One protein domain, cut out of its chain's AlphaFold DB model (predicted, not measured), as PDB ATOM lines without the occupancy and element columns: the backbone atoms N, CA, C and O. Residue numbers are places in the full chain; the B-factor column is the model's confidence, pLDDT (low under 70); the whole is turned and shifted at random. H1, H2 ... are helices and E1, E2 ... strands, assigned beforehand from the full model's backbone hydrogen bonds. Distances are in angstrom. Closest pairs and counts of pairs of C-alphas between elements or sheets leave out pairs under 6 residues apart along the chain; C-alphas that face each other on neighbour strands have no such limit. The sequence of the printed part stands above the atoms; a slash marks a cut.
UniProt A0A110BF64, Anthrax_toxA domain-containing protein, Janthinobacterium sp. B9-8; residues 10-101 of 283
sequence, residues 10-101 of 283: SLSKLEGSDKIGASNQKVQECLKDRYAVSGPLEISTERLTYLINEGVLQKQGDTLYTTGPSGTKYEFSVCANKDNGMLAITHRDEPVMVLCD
ATOM      1  N   SER A  10     -56.405  -6.420 -19.982       95.25
ATOM      2  CA  SER A  10     -55.531  -7.183 -19.082       95.25
ATOM      3  C   SER A  10     -54.042  -7.058 -19.445       95.25
ATOM      4  O   SER A  10     -53.187  -7.309 -18.605       95.25
ATOM      5  N   LEU A  11     -53.725  -6.624 -20.672       94.94
ATOM      6  CA  LEU A  11     -52.361  -6.395 -21.163       94.94
ATOM      7  C   LEU A  11     -51.978  -4.904 -21.208       94.94
ATOM      8  O   LEU A  11     -50.948  -4.544 -21.789       94.94
ATOM      9  N   SER A  12     -52.816  -4.021 -20.656       94.94
ATOM     10  CA  SER A  12     -52.585  -2.574 -20.630       94.94
ATOM     11  C   SER A  12     -52.059  -2.108 -19.266       94.94
ATOM     12  O   SER A  12     -51.791  -2.904 -18.368       94.94
ATOM     13  N   LYS A  13     -51.939  -0.787 -19.076       92.44
ATOM     14  CA  LYS A  13     -51.620  -0.186 -17.766       92.44
ATOM     15  C   LYS A  13     -52.647  -0.507 -16.670       92.44
ATOM     16  O   LYS A  13     -52.403  -0.199 -15.510       92.44
ATOM     17  N   LEU A  14     -53.805  -1.056 -17.047       95.19
ATOM     18  CA  LEU A  14     -54.872  -1.461 -16.138       95.19
ATOM     19  C   LEU A  14     -54.727  -2.901 -15.639       95.19
ATOM     20  O   LEU A  14     -55.590  -3.348 -14.893       95.19
ATOM     21  N   GLU A  15     -53.688  -3.636 -16.036       95.75
ATOM     22  CA  GLU A  15     -53.424  -4.981 -15.521       95.75
ATOM     23  C   GLU A  15     -53.451  -4.996 -13.977       95.75
ATOM     24  O   GLU A  15     -52.881  -4.126 -13.317       95.75
ATOM     25  N   GLY A  16     -54.204  -5.940 -13.404       92.25
ATOM     26  CA  GLY A  16     -54.466  -6.020 -11.963       92.25
ATOM     27  C   GLY A  16     -55.550  -5.073 -11.416       92.25
ATOM     28  O   GLY A  16     -55.869  -5.155 -10.232       92.25
ATOM     29  N   SER A  17     -56.149  -4.198 -12.235       94.75
ATOM     30  CA  SER A  17     -57.229  -3.284 -11.823       94.75
ATOM     31  C   SER A  17     -58.627  -3.888 -12.009       94.75
ATOM     32  O   SER A  17     -58.928  -4.565 -12.991       94.75
ATOM     33  N   ASP A  18     -59.540  -3.523 -11.113       95.19
ATOM     34  CA  ASP A  18     -60.989  -3.729 -11.223       95.19
ATOM     35  C   ASP A  18     -61.632  -3.032 -12.444       95.19
ATOM     36  O   ASP A  18     -62.721  -3.407 -12.883       95.19
ATOM     37  N   LYS A  19     -60.949  -2.051 -13.050       95.31
ATOM     38  CA  LYS A  19     -61.430  -1.291 -14.218       95.31
ATOM     39  C   LYS A  19     -61.285  -2.023 -15.555       95.31
ATOM     40  O   LYS A  19     -61.777  -1.508 -16.564       95.31
ATOM     41  N   ILE A  20     -60.637  -3.193 -15.595       96.31
ATOM     42  CA  ILE A  20     -60.406  -3.951 -16.840       96.31
ATOM     43  C   ILE A  20     -61.730  -4.257 -17.547       96.31
ATOM     44  O   ILE A  20     -61.854  -3.989 -18.738       96.31
ATOM     45  N   GLY A  21     -62.741  -4.751 -16.823       96.88
ATOM     46  CA  GLY A  21     -64.030  -5.132 -17.416       96.88
ATOM     47  C   GLY A  21     -64.733  -3.966 -18.117       96.88
ATOM     48  O   GLY A  21     -65.082  -4.064 -19.293       96.88
ATOM     49  N   ALA A  22     -64.861  -2.829 -17.426       96.31
ATOM     50  CA  ALA A  22     -65.460  -1.621 -17.993       96.31
ATOM     51  C   ALA A  22     -64.644  -1.060 -19.173       96.31
ATOM     52  O   ALA A  22     -65.207  -0.546 -20.136       96.31
ATOM     53  N   SER A  23     -63.316  -1.171 -19.122       96.50
ATOM     54  CA  SER A  23     -62.439  -0.686 -20.194       96.50
ATOM     55  C   SER A  23     -62.504  -1.586 -21.431       96.50
ATOM     56  O   SER A  23     -62.578  -1.078 -22.546       96.50
ATOM     57  N   ASN A  24     -62.580  -2.906 -21.247       97.94
ATOM     58  CA  ASN A  24     -62.824  -3.859 -22.330       97.94
ATOM     59  C   ASN A  24     -64.172  -3.594 -23.013       97.94
ATOM     60  O   ASN A  24     -64.244  -3.638 -24.237       97.94
ATOM     61  N   GLN A  25     -65.223  -3.252 -22.260       97.56
ATOM     62  CA  GLN A  25     -66.511  -2.882 -22.854       97.56
ATOM     63  C   GLN A  25     -66.387  -1.654 -23.771       97.56
ATOM     64  O   GLN A  25     -66.858  -1.700 -24.906       97.56
ATOM     65  N   LYS A  26     -65.687  -0.599 -23.332       96.62
ATOM     66  CA  LYS A  26     -65.432   0.594 -24.164       96.62
ATOM     67  C   LYS A  26     -64.662   0.260 -25.441       96.62
ATOM     68  O   LYS A  26     -64.963   0.803 -26.500       96.62
ATOM     69  N   VAL A  27     -63.685  -0.647 -25.359       97.31
ATOM     70  CA  VAL A  27     -62.964  -1.149 -26.539       97.31
ATOM     71  C   VAL A  27     -63.925  -1.846 -27.506       97.31
ATOM     72  O   VAL A  27     -63.886  -1.570 -28.702       97.31
ATOM     73  N   GLN A  28     -64.817  -2.709 -27.011       97.62
ATOM     74  CA  GLN A  28     -65.795  -3.395 -27.864       97.62
ATOM     75  C   GLN A  28     -66.796  -2.428 -28.507       97.62
ATOM     76  O   GLN A  28     -67.133  -2.596 -29.676       97.62
ATOM     77  N   GLU A  29     -67.241  -1.402 -27.784       97.38
ATOM     78  CA  GLU A  29     -68.087  -0.332 -28.328       97.38
ATOM     79  C   GLU A  29     -67.356   0.439 -29.438       97.38
ATOM     80  O   GLU A  29     -67.887   0.583 -30.536       97.38
ATOM     81  N   CYS A  30     -66.094   0.817 -29.210       95.62
ATOM     82  CA  CYS A  30     -65.243   1.485 -30.199       95.62
ATOM     83  C   CYS A  30     -65.076   0.664 -31.494       95.62
ATOM     84  O   CYS A  30     -65.201   1.199 -32.599       95.62
ATOM     85  N   LEU A  31     -64.852  -0.649 -31.365       97.31
ATOM     86  CA  LEU A  31     -64.752  -1.572 -32.498       97.31
ATOM     87  C   LEU A  31     -66.095  -1.754 -33.220       97.31
ATOM     88  O   LEU A  31     -66.144  -1.770 -34.451       97.31
ATOM     89  N   LYS A  32     -67.194  -1.878 -32.468       97.31
ATOM     90  CA  LYS A  32     -68.551  -2.037 -33.009       97.31
ATOM     91  C   LYS A  32     -68.977  -0.814 -33.821       97.31
ATOM     92  O   LYS A  32     -69.500  -0.968 -34.925       97.31
ATOM     93  N   ASP A  33     -68.716   0.372 -33.287       95.44
ATOM     94  CA  ASP A  33     -69.071   1.650 -33.905       95.44
ATOM     95  C   ASP A  33     -68.048   2.089 -34.968       95.44
ATOM     96  O   ASP A  33     -68.248   3.092 -35.650       95.44
ATOM     97  N   ARG A  34     -66.991   1.288 -35.174       94.62
ATOM     98  CA  ARG A  34     -65.929   1.481 -36.175       94.62
ATOM     99  C   ARG A  34     -65.117   2.762 -35.983       94.62
ATOM    100  O   ARG A  34     -64.519   3.243 -36.943       94.62
ATOM    101  N   TYR A  35     -65.047   3.269 -34.755       93.31
ATOM    102  CA  TYR A  35     -64.093   4.320 -34.389       93.31
ATOM    103  C   TYR A  35     -62.650   3.795 -34.402       93.31
ATOM    104  O   TYR A  35     -61.719   4.554 -34.643       93.31
ATOM    105  N   ALA A  36     -62.467   2.486 -34.214       96.12
ATOM    106  CA  ALA A  36     -61.210   1.780 -34.430       96.12
ATOM    107  C   ALA A  36     -61.461   0.411 -35.081       96.12
ATOM    108  O   ALA A  36     -62.587  -0.093 -35.112       96.12
ATOM    109  N   VAL A  37     -60.397  -0.214 -35.578       97.38
ATOM    110  CA  VAL A  37     -60.379  -1.637 -35.950       97.38
ATOM    111  C   VAL A  37     -59.334  -2.380 -35.121       97.38
ATOM    112  O   VAL A  37     -58.493  -1.758 -34.486       97.38
ATOM    113  N   SER A  38     -59.392  -3.709 -35.097       97.62
ATOM    114  CA  SER A  38     -58.412  -4.541 -34.390       97.62
ATOM    115  C   SER A  38     -57.389  -5.106 -35.374       97.62
ATOM    116  O   SER A  38     -57.771  -5.554 -36.458       97.62
ATOM    117  N   GLY A  39     -56.111  -5.100 -34.998       96.75
ATOM    118  CA  GLY A  39     -55.017  -5.691 -35.770       96.75
ATOM    119  C   GLY A  39     -53.983  -6.385 -34.874       96.75
ATOM    120  O   GLY A  39     -53.883  -6.044 -33.691       96.75
ATOM    121  N   PRO A  40     -53.242  -7.380 -35.396       96.25
ATOM    122  CA  PRO A  40     -52.168  -8.019 -34.644       96.25
ATOM    123  C   PRO A  40     -51.053  -7.009 -34.354       96.25
ATOM    124  O   PRO A  40     -50.731  -6.159 -35.186       96.25
ATOM    125  N   LEU A  41     -50.455  -7.099 -33.168       96.62
ATOM    126  CA  LEU A  41     -49.296  -6.298 -32.821       96.62
ATOM    127  C   LEU A  41     -48.089  -6.790 -33.611       96.62
ATOM    128  O   LEU A  41     -47.585  -7.896 -33.398       96.62
ATOM    129  N   GLU A  42     -47.565  -5.882 -34.417       95.50
ATOM    130  CA  GLU A  42     -46.283  -6.029 -35.074       95.50
ATOM    131  C   GLU A  42     -45.393  -4.839 -34.713       95.50
ATOM    132  O   GLU A  42     -45.829  -3.686 -34.722       95.50
ATOM    133  N   ILE A  43     -44.135  -5.110 -34.369       95.88
ATOM    134  CA  ILE A  43     -43.153  -4.077 -34.025       95.88
ATOM    135  C   ILE A  43     -41.903  -4.216 -34.883       95.88
ATOM    136  O   ILE A  43     -41.552  -5.309 -35.321       95.88
ATOM    137  N   SER A  44     -41.207  -3.108 -35.123       95.56
ATOM    138  CA  SER A  44     -39.933  -3.153 -35.834       95.56
ATOM    139  C   SER A  44     -38.819  -3.717 -34.943       95.56
ATOM    140  O   SER A  44     -38.928  -3.745 -33.708       95.56
ATOM    141  N   THR A  45     -37.710  -4.127 -35.557       95.06
ATOM    142  CA  THR A  45     -36.526  -4.587 -34.813       95.06
ATOM    143  C   THR A  45     -35.939  -3.472 -33.943       95.06
ATOM    144  O   THR A  45     -35.504  -3.719 -32.816       95.06
ATOM    145  N   GLU A  46     -35.992  -2.225 -34.411       96.62
ATOM    146  CA  GLU A  46     -35.563  -1.042 -33.660       96.62
ATOM    147  C   GLU A  46     -36.433  -0.842 -32.419       96.62
ATOM    148  O   GLU A  46     -35.907  -0.607 -31.331       96.62
ATOM    149  N   ARG A  47     -37.759  -1.003 -32.541       96.06
ATOM    150  CA  ARG A  47     -38.668  -0.890 -31.394       96.06
ATOM    151  C   ARG A  47     -38.417  -1.989 -30.368       96.06
ATOM    152  O   ARG A  47     -38.409  -1.695 -29.176       96.06
ATOM    153  N   LEU A  48     -38.197  -3.231 -30.801       96.12
ATOM    154  CA  LEU A  48     -37.848  -4.315 -29.881       96.12
ATOM    155  C   LEU A  48     -36.534  -4.011 -29.146       96.12
ATOM    156  O   LEU A  48     -36.469  -4.143 -27.926       96.12
ATOM    157  N   THR A  49     -35.516  -3.557 -29.878       96.56
ATOM    158  CA  THR A  49     -34.209  -3.188 -29.313       96.56
ATOM    159  C   THR A  49     -34.345  -2.062 -28.290       96.56
ATOM    160  O   THR A  49     -33.812  -2.165 -27.189       96.56
ATOM    161  N   TYR A  50     -35.120  -1.025 -28.615       97.25
ATOM    162  CA  TYR A  50     -35.445   0.062 -27.694       97.25
ATOM    163  C   TYR A  50     -36.085  -0.464 -26.403       97.25
ATOM    164  O   TYR A  50     -35.625  -0.144 -25.313       97.25
ATOM    165  N   LEU A  51     -37.108  -1.319 -26.506       96.62
ATOM    166  CA  LEU A  51     -37.809  -1.856 -25.334       96.62
ATOM    167  C   LEU A  51     -36.907  -2.720 -24.438       96.62
ATOM    168  O   LEU A  51     -37.107  -2.740 -23.226       96.62
ATOM    169  N   ILE A  52     -35.928  -3.420 -25.015       96.69
ATOM    170  CA  ILE A  52     -34.934  -4.186 -24.252       96.69
ATOM    171  C   ILE A  52     -33.959  -3.244 -23.537       96.69
ATOM    172  O   ILE A  52     -33.702  -3.417 -22.348       96.69
ATOM    173  N   ASN A  53     -33.452  -2.228 -24.239       97.25
ATOM    174  CA  ASN A  53     -32.495  -1.272 -23.676       97.25
ATOM    175  C   ASN A  53     -33.098  -0.440 -22.536       97.25
ATOM    176  O   ASN A  53     -32.428  -0.203 -21.537       97.25
ATOM    177  N   GLU A  54     -34.375  -0.070 -22.650       96.25
ATOM    178  CA  GLU A  54     -35.126   0.623 -21.593       96.25
ATOM    179  C   GLU A  54     -35.550  -0.309 -20.440       96.25
ATOM    180  O   GLU A  54     -36.238   0.112 -19.511       96.25
ATOM    181  N   GLY A  55     -35.194  -1.597 -20.493       94.31
ATOM    182  CA  GLY A  55     -35.525  -2.574 -19.454       94.31
ATOM    183  C   GLY A  55     -37.011  -2.936 -19.372       94.31
ATOM    184  O   GLY A  55     -37.425  -3.598 -18.421       94.31
ATOM    185  N   VAL A  56     -37.819  -2.539 -20.360       94.50
ATOM    186  CA  VAL A  56     -39.247  -2.893 -20.440       94.50
ATOM    187  C   VAL A  56     -39.419  -4.384 -20.738       94.50
ATOM    188  O   VAL A  56     -40.359  -5.018 -20.254       94.50
ATOM    189  N   LEU A  57     -38.513  -4.950 -21.540       95.69
ATOM    190  CA  LEU A  57     -38.511  -6.353 -21.944       95.69
ATOM    191  C   LEU A  57     -37.143  -6.994 -21.700       95.69
ATOM    192  O   LEU A  57     -36.103  -6.356 -21.839       95.69
ATOM    193  N   GLN A  58     -37.143  -8.295 -21.434       96.38
ATOM    194  CA  GLN A  58     -35.963  -9.154 -21.546       96.38
ATOM    195  C   GLN A  58     -36.208 -10.181 -22.649       96.38
ATOM    196  O   GLN A  58     -37.345 -10.589 -22.864       96.38
ATOM    197  N   LYS A  59     -35.161 -10.607 -23.360       95.69
ATOM    198  CA  LYS A  59     -35.279 -11.560 -24.472       95.69
ATOM    199  C   LYS A  59     -34.349 -12.754 -24.273       95.69
ATOM    200  O   LYS A  59     -33.165 -12.567 -24.001       95.69
ATOM    201  N   GLN A  60     -34.868 -13.962 -24.487       95.88
ATOM    202  CA  GLN A  60     -34.092 -15.201 -24.564       95.88
ATOM    203  C   GLN A  60     -34.593 -16.035 -25.749       95.88
ATOM    204  O   GLN A  60     -35.718 -16.525 -25.737       95.88
ATOM    205  N   GLY A  61     -33.765 -16.187 -26.787       93.12
ATOM    206  CA  GLY A  61     -34.210 -16.809 -28.040       93.12
ATOM    207  C   GLY A  61     -35.382 -16.035 -28.649       93.12
ATOM    208  O   GLY A  61     -35.306 -14.813 -28.764       93.12
ATOM    209  N   ASP A  62     -36.464 -16.735 -28.982       94.75
ATOM    210  CA  ASP A  62     -37.695 -16.146 -29.530       94.75
ATOM    211  C   ASP A  62     -38.745 -15.826 -28.448       94.75
ATOM    212  O   ASP A  62     -39.886 -15.490 -28.762       94.75
ATOM    213  N   THR A  63     -38.359 -15.883 -27.171       96.81
ATOM    214  CA  THR A  63     -39.226 -15.560 -26.033       96.81
ATOM    215  C   THR A  63     -38.864 -14.198 -25.438       96.81
ATOM    216  O   THR A  63     -37.692 -13.860 -25.245       96.81
ATOM    217  N   LEU A  64     -39.892 -13.413 -25.129       97.12
ATOM    218  CA  LEU A  64     -39.837 -12.120 -24.462       97.12
ATOM    219  C   LEU A  64     -40.463 -12.231 -23.071       97.12
ATOM    220  O   LEU A  64     -41.560 -12.763 -22.917       97.12
ATOM    221  N   TYR A  65     -39.799 -11.661 -22.075       97.38
ATOM    222  CA  TYR A  65     -40.227 -11.659 -20.681       97.38
ATOM    223  C   TYR A  65     -40.463 -10.236 -20.198       97.38
ATOM    224  O   TYR A  65     -39.705  -9.319 -20.525       97.38
ATOM    225  N   THR A  66     -41.500 -10.054 -19.388       95.75
ATOM    226  CA  THR A  66     -41.801  -8.775 -18.739       95.75
ATOM    227  C   THR A  66     -42.617  -8.988 -17.468       95.75
ATOM    228  O   THR A  66     -43.089 -10.094 -17.192       95.75
ATOM    229  N   THR A  67     -42.795  -7.918 -16.702       94.12
ATOM    230  CA  THR A  67     -43.585  -7.901 -15.473       94.12
ATOM    231  C   THR A  67     -44.665  -6.835 -15.607       94.12
ATOM    232  O   THR A  67     -44.360  -5.679 -15.898       94.12
ATOM    233  N   GLY A  68     -45.923  -7.227 -15.420       92.12
ATOM    234  CA  GLY A  68     -47.060  -6.314 -15.416       92.12
ATOM    235  C   GLY A  68     -47.102  -5.426 -14.161       92.12
ATOM    236  O   GLY A  68     -46.413  -5.718 -13.178       92.12
ATOM    237  N   PRO A  69     -47.911  -4.353 -14.167       92.31
ATOM    238  CA  PRO A  69     -48.172  -3.496 -13.009       92.31
ATOM    239  C   PRO A  69     -48.453  -4.228 -11.686       92.31
ATOM    240  O   PRO A  69     -48.023  -3.755 -10.635       92.31
ATOM    241  N   SER A  70     -49.130  -5.381 -11.712       94.38
ATOM    242  CA  SER A  70     -49.431  -6.182 -10.515       94.38
ATOM    243  C   SER A  70     -48.231  -6.962  -9.962       94.38
ATOM    244  O   SER A  70     -48.327  -7.581  -8.902       94.38
ATOM    245  N   GLY A  71     -47.103  -6.974 -10.676       93.88
ATOM    246  CA  GLY A  71     -45.968  -7.857 -10.408       93.88
ATOM    247  C   GLY A  71     -46.076  -9.222 -11.096       93.88
ATOM    248  O   GLY A  71     -45.152 -10.034 -10.992       93.88
ATOM    249  N   THR A  72     -47.169  -9.487 -11.818       94.88
ATOM    250  CA  THR A  72     -47.345 -10.729 -12.582       94.88
ATOM    251  C   THR A  72     -46.330 -10.809 -13.717       94.88
ATOM    252  O   THR A  72     -46.148  -9.858 -14.476       94.88
ATOM    253  N   LYS A  73     -45.664 -11.958 -13.851       95.31
ATOM    254  CA  LYS A  73     -44.721 -12.213 -14.945       95.31
ATOM    255  C   LYS A  73     -45.463 -12.711 -16.177       95.31
ATOM    256  O   LYS A  73     -46.329 -13.575 -16.067       95.31
ATOM    257  N   TYR A  74     -45.068 -12.194 -17.330       96.31
ATOM    258  CA  TYR A  74     -45.618 -12.576 -18.622       96.31
ATOM    259  C   TYR A  74     -44.521 -13.053 -19.562       96.31
ATOM    260  O   TYR A  74     -43.399 -12.538 -19.550       96.31
ATOM    261  N   GLU A  75     -44.902 -14.006 -20.403       96.94
ATOM    262  CA  GLU A  75     -44.090 -14.553 -21.479       96.94
ATOM    263  C   GLU A  75     -44.811 -14.300 -22.800       96.94
ATOM    264  O   GLU A  75     -45.999 -14.592 -22.939       96.94
ATOM    265  N   PHE A  76     -44.091 -13.746 -23.764       97.31
ATOM    266  CA  PHE A  76     -44.570 -13.517 -25.119       97.31
ATOM    267  C   PHE A  76     -43.613 -14.185 -26.095       97.31
ATOM    268  O   PHE A  76     -42.414 -14.249 -25.831       97.31
ATOM    269  N   SER A  77     -44.113 -14.626 -27.240       96.88
ATOM    270  CA  SER A  77     -43.258 -15.106 -28.324       96.88
ATOM    271  C   SER A  77     -43.137 -14.031 -29.395       96.88
ATOM    272  O   SER A  77     -44.071 -13.262 -29.637       96.88
ATOM    273  N   VAL A  78     -41.970 -13.967 -30.028       95.69
ATOM    274  CA  VAL A  78     -41.694 -13.066 -31.144       95.69
ATOM    275  C   VAL A  78     -41.276 -13.864 -32.367       95.69
ATOM    276  O   VAL A  78     -40.366 -14.684 -32.300       95.69
ATOM    277  N   CYS A  79     -41.918 -13.612 -33.504       93.38
ATOM    278  CA  CYS A  79     -41.552 -14.232 -34.772       93.38
ATOM    279  C   CYS A  79     -41.429 -13.183 -35.877       93.38
ATOM    280  O   CYS A  79     -42.178 -12.208 -35.930       93.38
ATOM    281  N   ALA A  80     -40.452 -13.365 -36.766       91.69
ATOM    282  CA  ALA A  80     -40.299 -12.489 -37.918       91.69
ATOM    283  C   ALA A  80     -41.420 -12.753 -38.927       91.69
ATOM    284  O   ALA A  80     -41.550 -13.864 -39.450       91.69
ATOM    285  N   ASN A  81     -42.193 -11.717 -39.231       87.44
ATOM    286  CA  ASN A  81     -43.095 -11.706 -40.363       87.44
ATOM    287  C   ASN A  81     -42.262 -11.495 -41.637       87.44
ATOM    288  O   ASN A  81     -41.646 -10.448 -41.853       87.44
ATOM    289  N   LYS A  82     -42.207 -12.533 -42.475       81.12
ATOM    290  CA  LYS A  82     -41.376 -12.553 -43.687       81.12
ATOM    291  C   LYS A  82     -41.893 -11.625 -44.785       81.12
ATOM    292  O   LYS A  82     -41.107 -11.259 -45.655       81.12
ATOM    293  N   ASP A  83     -43.165 -11.240 -44.736       83.19
ATOM    294  CA  ASP A  83     -43.809 -10.477 -45.805       83.19
ATOM    295  C   ASP A  83     -43.528  -8.975 -45.691       83.19
ATOM    296  O   ASP A  83     -43.441  -8.279 -46.702       83.19
ATOM    297  N   ASN A  84     -43.358  -8.468 -44.466       85.25
ATOM    298  CA  ASN A  84     -43.170  -7.039 -44.203       85.25
ATOM    299  C   ASN A  84     -41.918  -6.708 -43.370       85.25
ATOM    300  O   ASN A  84     -41.630  -5.533 -43.149       85.25
ATOM    301  N   GLY A  85     -41.165  -7.717 -42.914       86.69
ATOM    302  CA  GLY A  85     -39.959  -7.534 -42.100       86.69
ATOM    303  C   GLY A  85     -40.226  -7.097 -40.656       86.69
ATOM    304  O   GLY A  85     -39.279  -6.789 -39.930       86.69
ATOM    305  N   MET A  86     -41.491  -7.065 -40.230       94.56
ATOM    306  CA  MET A  86     -41.886  -6.740 -38.863       94.56
ATOM    307  C   MET A  86     -41.823  -7.975 -37.962       94.56
ATOM    308  O   MET A  86     -41.715  -9.111 -38.415       94.56
ATOM    309  N   LEU A  87     -41.885  -7.754 -36.655       95.88
ATOM    310  CA  LEU A  87     -41.887  -8.801 -35.643       95.88
ATOM    311  C   LEU A  87     -43.293  -8.943 -35.064       95.88
ATOM    312  O   LEU A  87     -43.769  -8.033 -34.381       95.88
ATOM    313  N   ALA A  88     -43.944 -10.073 -35.323       95.69
ATOM    314  CA  ALA A  88     -45.252 -10.398 -34.770       95.69
ATOM    315  C   ALA A  88     -45.112 -10.899 -33.328       95.69
ATOM    316  O   ALA A  88     -44.206 -11.677 -33.013       95.69
ATOM    317  N   ILE A  89     -46.009 -10.434 -32.455       96.62
ATOM    318  CA  ILE A  89     -45.996 -10.741 -31.021       96.62
ATOM    319  C   ILE A  89     -47.205 -11.603 -30.660       96.62
ATOM    320  O   ILE A  89     -48.348 -11.220 -30.921       96.62
ATOM    321  N   THR A  90     -46.962 -12.738 -30.006       96.62
ATOM    322  CA  THR A  90     -48.016 -13.641 -29.528       96.62
ATOM    323  C   THR A  90     -47.934 -13.862 -28.020       96.62
ATOM    324  O   THR A  90     -46.881 -13.722 -27.398       96.62
ATOM    325  N   HIS A  91     -49.071 -14.195 -27.414       95.25
ATOM    326  CA  HIS A  91     -49.200 -14.582 -26.014       95.25
ATOM    327  C   HIS A  91     -50.082 -15.826 -25.951       95.25
ATOM    328  O   HIS A  91     -51.227 -15.778 -26.391       95.25
ATOM    329  N   ARG A  92     -49.556 -16.929 -25.399       92.62
ATOM    330  CA  ARG A  92     -50.245 -18.237 -25.375       92.62
ATOM    331  C   ARG A  92     -50.666 -18.689 -26.780       92.62
ATOM    332  O   ARG A  92     -51.815 -19.050 -26.996       92.62
ATOM    333  N   ASP A  93     -49.726 -18.590 -27.718       91.62
ATOM    334  CA  ASP A  93     -49.879 -18.942 -29.138       91.62
ATOM    335  C   ASP A  93     -50.921 -18.129 -29.933       91.62
ATOM    336  O   ASP A  93     -51.073 -18.338 -31.133       91.62
ATOM    337  N   GLU A  94     -51.553 -17.128 -29.316       95.50
ATOM    338  CA  GLU A  94     -52.498 -16.221 -29.972       95.50
ATOM    339  C   GLU A  94     -51.855 -14.851 -30.254       95.50
ATOM    340  O   GLU A  94     -51.099 -14.339 -29.415       95.50
ATOM    341  N   PRO A  95     -52.142 -14.208 -31.403       96.44
ATOM    342  CA  PRO A  95     -51.675 -12.855 -31.686       96.44
ATOM    343  C   PRO A  95     -52.143 -11.862 -30.625       96.44
ATOM    344  O   PRO A  95     -53.321 -11.813 -30.263       96.44
ATOM    345  N   VAL A  96     -51.229 -11.018 -30.153       97.19
ATOM    346  CA  VAL A  96     -51.628  -9.928 -29.267       97.19
ATOM    347  C   VAL A  96     -52.278  -8.832 -30.099       97.19
ATOM    348  O   VAL A  96     -51.644  -8.275 -30.988       97.19
ATOM    349  N   MET A  97     -53.533  -8.501 -29.805       97.94
ATOM    350  CA  MET A  97     -54.317  -7.566 -30.615       97.94
ATOM    351  C   MET A  97     -54.276  -6.135 -30.063       97.94
ATOM    352  O   MET A  97     -54.367  -5.915 -28.850       97.94
ATOM    353  N   VAL A  98     -54.199  -5.154 -30.964       98.12
ATOM    354  CA  VAL A  98     -54.218  -3.711 -30.673       98.12
ATOM    355  C   VAL A  98     -55.290  -2.990 -31.474       98.12
ATOM    356  O   VAL A  98     -55.721  -3.465 -32.525       98.12
ATOM    357  N   LEU A  99     -55.717  -1.831 -30.972       97.75
ATOM    358  CA  LEU A  99     -56.531  -0.909 -31.748       97.75
ATOM    359  C   LEU A  99     -55.693  -0.250 -32.840       97.75
ATOM    360  O   LEU A  99     -54.574   0.200 -32.597       97.75
ATOM    361  N   CYS A 100     -56.279  -0.167 -34.025       96.06
ATOM    362  CA  CYS A 100     -55.728   0.451 -35.213       96.06
ATOM    363  C   CYS A 100     -56.705   1.485 -35.777       96.06
ATOM    364  O   CYS A 100     -57.927   1.351 -35.647       96.06
ATOM    365  N   ASP A 101     -56.157   2.476 -36.472       93.00
ATOM    366  CA  ASP A 101     -56.933   3.449 -37.230       93.00
ATOM    367  C   ASP A 101     -57.751   2.748 -38.345       93.00
ATOM    368  O   ASP A 101     -57.203   1.928 -39.097       93.00
TER     369      ASP A 101
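AT A GLANCE: This is residues 10 to 101 of the 283 residues of the protein "Anthrax_toxA domain-containing protein" of Janthinobacterium sp. B9-8 (UniProt A0A110BF64). Picture two unequal lobes joined by two strands of chain: the larger is a twisted four-strand sheet, E2 to E5, with the short helix H2 on one face, and the smaller is a strand pair, E1 and E6, with the helix H1 near it at the far end of the domain. The printed part has 92 residues, with two named helices and six named strands in the order H1 E1 H2 E2 E3 E4 E5 E6. The larger sheet runs E2 - E3 - E4 - E5 and the smaller E1 - E6, both antiparallel; the class is mixed, helices and strands. The whole is only just compact, close to loose, with a radius of gyration of the C-alphas of 14.4 A and spans of 37 by 34 by 23 A.

HOW THE PARTS SIT: Start with H1, residues 20 to 32; its closest C-alphas to E1, residues 37 to 40, are those of Leu 31 and Val 37, 5.6 A apart. E1 is antiparallel to E6, residues 97 to 100, with N 37 and O 100 2.9 A apart, within hydrogen-bond range. Past E1, residues 42 to 43 pair antiparallel with residues 87 to 88 of E5, residues 87 to 91. Next comes H2, residues 45 to 53, on the larger sheet at a height of 9.1 A over the sheet. H2 lies only just over E2, residues 58 to 60, with 3 of its C-alphas falling on that strand, and runs slantwise to it at 50 degrees on the local plane; their closest C-alphas are those of Ile 52 and Gln 58, 5.7 A apart. E2, E3, residues 63 to 67, E4, residues 73 to 80, and E5 form a meander, each strand the antiparallel neighbour of the one before. Look for N 58 and O 65 at 2.9 A, N 64 and O 76 at 2.7 A, and N 88 and O 79 at 2.8 A, each within hydrogen-bond range. The pairing is staggered: E4 pairs with E3 over residues 73 to 77 and with E5 over 77 to 80. H1 and H2 are apart. In both helices every O i to N i+4 pair is within hydrogen-bond range.

IN THESE COORDINATES: Find C-alpha 20 at (-60.406, -3.951, -16.840); from there H1 runs 18.2 A to C-alpha 32. H2 measures 12.3 A, and E4, the longest strand, 23.4 A. E6 ends at C-alpha 100, (-55.728, 0.451, -35.213).

THE WHOLE: The two C-alphas farthest apart are those of Asp 33 and Gln 60, 39.9 A. The printed part has no cut and no long link. The model's mean pLDDT over the printed part is 95.1, and no printed residue is under 70.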